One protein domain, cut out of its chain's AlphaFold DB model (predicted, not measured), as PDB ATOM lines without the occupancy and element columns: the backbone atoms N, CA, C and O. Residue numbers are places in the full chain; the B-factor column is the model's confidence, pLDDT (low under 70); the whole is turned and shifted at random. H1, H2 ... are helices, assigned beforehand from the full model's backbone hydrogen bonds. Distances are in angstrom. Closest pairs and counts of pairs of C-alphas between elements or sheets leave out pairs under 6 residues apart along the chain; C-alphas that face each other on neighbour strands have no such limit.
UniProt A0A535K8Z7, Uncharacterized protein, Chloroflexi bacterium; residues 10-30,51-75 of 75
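Overview. This is residues 10 to 30 and 51 to 75 of the 75 residues of an uncharacterized protein of Chloroflexi bacterium (UniProt A0A535K8Z7). A long helix, H2, and a shorter one, H1, run side by side the same way and only loosely together, while residues 10 to 16 fold back beside H1. Residues 66 to 72, of which 66 to 71 belong to H2, stick out. The 46 printed residues hold two named helices, H1 then H2, and no named strand: class all helix. The whole is only just compact, close to loose, with radius of gyration of the C-alphas 11.0 A, and only just flat, spanning 33 by 22 by 12 A.

Arrangement. H2, residues 52 to 71, and H1, residues 17 to 27, are close but not clearly touching; their closest C-alphas, those of Leu 65 and Glu 20, are 7.5 A apart. They run the same way at a shallow tilt of 23 degrees. In both helices every O i to N i+4 pair is within hydrogen-bond range.

Along the chain. H2 measures 28.8 A from C-alpha 52 at (145.539, 196.541, 247.708) to C-alpha 71 at (167.013, 214.176, 255.214). H1 measures 15.3 A and begins at C-alpha 17, (161.697, 199.233, 242.788).

Size, cuts and confidence. The farthest C-alphas, of Ser 51 and Thr 74, are 33.7 A apart. Residues 31 to 50 are not printed; C-alphas 30 and 51 are 32.1 A apart across this cut. Residues 74 to 75 have pLDDT under 70.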
ATOM      1  N   VAL A  10     169.488 202.071 245.684       83.94
ATOM      2  CA  VAL A  10     168.101 201.591 245.626       83.94
ATOM      3  C   VAL A  10     167.834 200.653 246.805       83.94
ATOM      4  O   VAL A  10     168.614 199.741 247.086       83.94
ATOM      5  N   ARG A  11     166.742 200.884 247.538       82.44
ATOM      6  CA  ARG A  11     166.389 200.121 248.750       82.44
ATOM      7  C   ARG A  11     165.082 199.334 248.623       82.44
ATOM      8  O   ARG A  11     164.852 198.415 249.410       82.44
ATOM      9  N   SER A  12     164.220 199.654 247.663       82.19
ATOM     10  CA  SER A  12     162.919 198.997 247.504       82.19
ATOM     11  C   SER A  12     163.049 197.638 246.828       82.19
ATOM     12  O   SER A  12     163.326 197.547 245.645       82.19
ATOM     13  N   ASN A  13     162.717 196.566 247.544       78.38
ATOM     14  CA  ASN A  13     162.646 195.200 247.001       78.38
ATOM     15  C   ASN A  13     161.201 194.808 246.627       78.38
ATOM     16  O   ASN A  13     160.699 193.760 247.040       78.38
ATOM     17  N   GLY A  14     160.445 195.694 245.976       83.00
ATOM     18  CA  GLY A  14     159.006 195.500 245.755       83.00
ATOM     19  C   GLY A  14     158.458 196.244 244.543       83.00
ATOM     20  O   GLY A  14     159.206 196.642 243.662       83.00
ATOM     21  N   ALA A  15     157.140 196.470 244.514       85.12
ATOM     22  CA  ALA A  15     156.469 197.167 243.407       85.12
ATOM     23  C   ALA A  15     156.976 198.602 243.173       85.12
ATOM     24  O   ALA A  15     156.769 199.157 242.098       85.12
ATOM     25  N   PHE A  16     157.664 199.183 244.157       88.62
ATOM     26  CA  PHE A  16     158.273 200.505 244.066       88.62
ATOM     27  C   PHE A  16     159.738 200.503 243.586       88.62
ATOM     28  O   PHE A  16     160.333 201.565 243.433       88.62
ATOM     29  N   PHE A  17     160.318 199.336 243.281       89.19
ATOM     30  CA  PHE A  17     161.697 199.233 242.788       89.19
ATOM     31  C   PHE A  17     161.927 200.035 241.502       89.19
ATOM     32  O   PHE A  17     162.832 200.862 241.453       89.19
ATOM     33  N   SER A  18     161.105 199.829 240.466       88.81
ATOM     34  CA  SER A  18     161.312 200.489 239.168       88.81
ATOM     35  C   SER A  18     161.197 202.019 239.253       88.81
ATOM     36  O   SER A  18     162.055 202.699 238.687       88.81
ATOM     37  N   PRO A  19     160.202 202.588 239.970       91.06
ATOM     38  CA  PRO A  19     160.166 204.022 240.248       91.06
ATOM     39  C   PRO A  19     161.389 204.543 241.013       91.06
ATOM     40  O   PRO A  19     161.957 205.554 240.605       91.06
ATOM     41  N   GLU A  20     161.816 203.872 242.089       90.94
ATOM     42  CA  GLU A  20     162.991 204.301 242.861       90.94
ATOM     43  C   GLU A  20     164.255 204.271 242.002       90.94
ATOM     44  O   GLU A  20     164.976 205.264 241.951       90.94
ATOM     45  N   LEU A  21     164.473 203.183 241.258       90.75
ATOM     46  CA  LEU A  21     165.590 203.062 240.330       90.75
ATOM     47  C   LEU A  21     165.593 204.220 239.329       90.75
ATOM     48  O   LEU A  21     166.620 204.868 239.154       90.75
ATOM     49  N   LEU A  22     164.453 204.532 238.705       90.81
ATOM     50  CA  LEU A  22     164.360 205.641 237.752       90.81
ATOM     51  C   LEU A  22     164.734 206.989 238.391       90.81
ATOM     52  O   LEU A  22     165.436 207.789 237.769       90.81
ATOM     53  N   ILE A  23     164.284 207.243 239.622       90.12
ATOM     54  CA  ILE A  23     164.618 208.464 240.367       90.12
ATOM     55  C   ILE A  23     166.120 208.511 240.664       90.12
ATOM     56  O   ILE A  23     166.758 209.529 240.394       90.12
ATOM     57  N   THR A  24     166.698 207.417 241.161       88.81
ATOM     58  CA  THR A  24     168.134 207.303 241.444       88.81
ATOM     59  C   THR A  24     168.976 207.527 240.188       88.81
ATOM     60  O   THR A  24     169.918 208.313 240.225       88.81
ATOM     61  N   LEU A  25     168.618 206.907 239.058       90.06
ATOM     62  CA  LEU A  25     169.325 207.086 237.784       90.06
ATOM     63  C   LEU A  25     169.296 208.543 237.317       90.06
ATOM     64  O   LEU A  25     170.322 209.080 236.902       90.06
ATOM     65  N   ARG A  26     168.136 209.201 237.431       88.50
ATOM     66  CA  ARG A  26     167.997 210.620 237.086       88.50
ATOM     67  C   ARG A  26     168.835 211.522 237.986       88.50
ATOM     68  O   ARG A  26     169.469 212.440 237.477       88.50
ATOM     69  N   ARG A  27     168.873 211.257 239.296       86.31
ATOM     70  CA  ARG A  27     169.715 212.008 240.247       86.31
ATOM     71  C   ARG A  27     171.207 211.782 240.005       86.31
ATOM     72  O   ARG A  27     171.986 212.711 240.166       86.31
ATOM     73  N   ALA A  28     171.594 210.585 239.566       86.56
ATOM     74  CA  ALA A  28     172.970 210.255 239.197       86.56
ATOM     75  C   ALA A  28     173.407 210.833 237.834       86.56
ATOM     76  O   ALA A  28     174.535 210.597 237.411       86.56
ATOM     77  N   GLY A  29     172.534 211.558 237.121       87.94
ATOM     78  CA  GLY A  29     172.845 212.130 235.806       87.94
ATOM     79  C   GLY A  29     172.923 211.098 234.674       87.94
ATOM     80  O   GLY A  29     173.437 211.401 233.598       87.94
ATOM     81  N   ILE A  30     172.408 209.882 234.885       88.31
ATOM     82  CA  ILE A  30     172.455 208.808 233.891       88.31
ATOM     83  C   ILE A  30     171.401 209.063 232.811       88.31
ATOM     84  O   ILE A  30     170.223 209.305 233.093       88.31
ATOM     85  N   SER A  51     147.004 193.944 243.845       84.88
ATOM     86  CA  SER A  51     146.408 193.738 245.169       84.88
ATOM     87  C   SER A  51     146.523 195.011 246.031       84.88
ATOM     88  O   SER A  51     147.580 195.654 246.024       84.88
ATOM     89  N   PRO A  52     145.500 195.360 246.838       85.50
ATOM     90  CA  PRO A  52     145.539 196.541 247.708       85.50
ATOM     91  C   PRO A  52     146.778 196.583 248.611       85.50
ATOM     92  O   PRO A  52     147.389 197.629 248.809       85.50
ATOM     93  N   ARG A  53     147.225 195.413 249.090       87.81
ATOM     94  CA  ARG A  53     148.444 195.271 249.898       87.81
ATOM     95  C   ARG A  53     149.706 195.725 249.156       87.81
ATOM     96  O   ARG A  53     150.587 196.322 249.771       87.81
ATOM     97  N   VAL A  54     149.808 195.447 247.855       85.44
ATOM     98  CA  VAL A  54     150.940 195.884 247.021       85.44
ATOM     99  C   VAL A  54     150.890 197.394 246.795       85.44
ATOM    100  O   VAL A  54     151.928 198.045 246.895       85.44
ATOM    101  N   ILE A  55     149.695 197.950 246.582       87.44
ATOM    102  CA  ILE A  55     149.491 199.393 246.404       87.44
ATOM    103  C   ILE A  55     149.908 200.150 247.670       87.44
ATOM    104  O   ILE A  55     150.756 201.039 247.599       87.44
ATOM    105  N   LEU A  56     149.401 199.755 248.844       90.12
ATOM    106  CA  LEU A  56     149.785 200.387 250.112       90.12
ATOM    107  C   LEU A  56     151.289 200.261 250.380       90.12
ATOM    108  O   LEU A  56     151.915 201.211 250.850       90.12
ATOM    109  N   ARG A  57     151.893 199.108 250.060       87.81
ATOM    110  CA  ARG A  57     153.344 198.927 250.181       87.81
ATOM    111  C   ARG A  57     154.104 199.908 249.283       87.81
ATOM    112  O   ARG A  57     155.043 200.528 249.770       87.81
ATOM    113  N   ALA A  58     153.683 200.081 248.029       88.75
ATOM    114  CA  ALA A  58     154.317 201.010 247.098       88.75
ATOM    115  C   ALA A  58     154.190 202.473 247.550       88.75
ATOM    116  O   ALA A  58     155.171 203.211 247.501       88.75
ATOM    117  N   ILE A  59     153.022 202.877 248.063       90.69
ATOM    118  CA  ILE A  59     152.822 204.219 248.635       90.69
ATOM    119  C   ILE A  59     153.747 204.431 249.840       90.69
ATOM    120  O   ILE A  59     154.404 205.464 249.949       90.69
ATOM    121  N   ARG A  60     153.851 203.445 250.736       90.12
ATOM    122  CA  ARG A  60     154.756 203.525 251.889       90.12
ATOM    123  C   ARG A  60     156.219 203.655 251.459       90.12
ATOM    124  O   ARG A  60     156.952 204.442 252.055       90.12
ATOM    125  N   ASP A  61     156.644 202.891 250.455       88.62
ATOM    126  CA  ASP A  61     158.010 202.955 249.927       88.62
ATOM    127  C   ASP A  61     158.284 204.318 249.253       88.62
ATOM    128  O   ASP A  61     159.348 204.897 249.466       88.62
ATOM    129  N   LEU A  62     157.289 204.912 248.579       90.19
ATOM    130  CA  LEU A  62     157.360 206.283 248.057       90.19
ATOM    131  C   LEU A  62     157.562 207.326 249.164       90.19
ATOM    132  O   LEU A  62     158.449 208.173 249.054       90.19
ATOM    133  N   VAL A  63     156.764 207.275 250.236       90.81
ATOM    134  CA  VAL A  63     156.888 208.212 251.369       90.81
ATOM    135  C   VAL A  63     158.255 208.066 252.043       90.81
ATOM    136  O   VAL A  63     158.897 209.069 252.351       90.81
ATOM    137  N   ARG A  64     158.746 206.832 252.214       88.81
ATOM    138  CA  ARG A  64     160.090 206.564 252.756       88.81
ATOM    139  C   ARG A  64     161.194 207.132 251.874       88.81
ATOM    140  O   ARG A  64     162.101 207.773 252.399       88.81
ATOM    141  N   LEU A  65     161.109 206.933 250.556       88.19
ATOM    142  CA  LEU A  65     162.057 207.527 249.617       88.19
ATOM    143  C   LEU A  65     162.030 209.054 249.732       88.19
ATOM    144  O   LEU A  65     163.079 209.679 249.850       88.19
ATOM    145  N   ARG A  66     160.838 209.661 249.755       88.06
ATOM    146  CA  ARG A  66     160.684 211.115 249.874       88.06
ATOM    147  C   ARG A  66     161.313 211.656 251.158       88.06
ATOM    148  O   ARG A  66     162.051 212.632 251.084       88.06
ATOM    149  N   ALA A  67     161.068 211.006 252.294       89.38
ATOM    150  CA  ALA A  67     161.663 211.378 253.574       89.38
ATOM    151  C   ALA A  67     163.195 211.237 253.560       89.38
ATOM    152  O   ALA A  67     163.895 212.147 253.996       89.38
ATOM    153  N   ARG A  68     163.734 210.146 252.993       87.00
ATOM    154  CA  ARG A  68     165.187 209.952 252.857       87.00
ATOM    155  C   ARG A  68     165.827 211.045 252.007       87.00
ATOM    156  O   ARG A  68     166.835 211.595 252.415       87.00
ATOM    157  N   LEU A  69     165.224 211.388 250.869       86.00
ATOM    158  CA  LEU A  69     165.726 212.446 249.988       86.00
ATOM    159  C   LEU A  69     165.635 213.847 250.616       86.00
ATOM    160  O   LEU A  69     166.349 214.747 250.187       86.00
ATOM    161  N   TRP A  70     164.748 214.053 251.593       86.06
ATOM    162  CA  TRP A  70     164.685 215.293 252.373       86.06
ATOM    163  C   TRP A  70     165.770 215.360 253.444       86.06
ATOM    164  O   TRP A  70     166.415 216.393 253.585       86.06
ATOM    165  N   LEU A  71     165.985 214.263 254.174       86.44
ATOM    166  CA  LEU A  71     167.013 214.176 255.214       86.44
ATOM    167  C   LEU A  71     168.431 214.141 254.625       86.44
ATOM    168  O   LEU A  71     169.353 214.721 255.190       86.44
ATOM    169  N   HIS A  72     168.595 213.488 253.473       78.69
ATOM    170  CA  HIS A  72     169.858 213.336 252.757       78.69
ATOM    171  C   HIS A  72     169.679 213.720 251.279       78.69
ATOM    172  O   HIS A  72     169.452 212.859 250.426       78.69
ATOM    173  N   PRO A  73     169.795 215.019 250.945       72.44
ATOM    174  CA  PRO A  73     169.632 215.512 249.578       72.44
ATOM    175  C   PRO A  73     170.724 215.044 248.610       72.44
ATOM    176  O   PRO A  73     170.553 215.169 247.403       72.44
ATOM    177  N   THR A  74     171.849 214.543 249.111       67.06
ATOM    178  CA  THR A  74     173.012 214.141 248.305       67.06
ATOM    179  C   THR A  74     173.028 212.654 247.933       67.06
ATOM    180  O   THR A  74     173.871 212.246 247.134       67.06
ATOM    181  N   ASP A  75     172.104 211.860 248.485       59.81
ATOM    182  CA  ASP A  75     171.869 210.451 248.119       59.81
ATOM    183  C   ASP A  75     171.200 210.344 246.724       59.81
ATOM    184  O   ASP A  75     171.705 209.548 245.888       59.81
TER     185      ASP A  75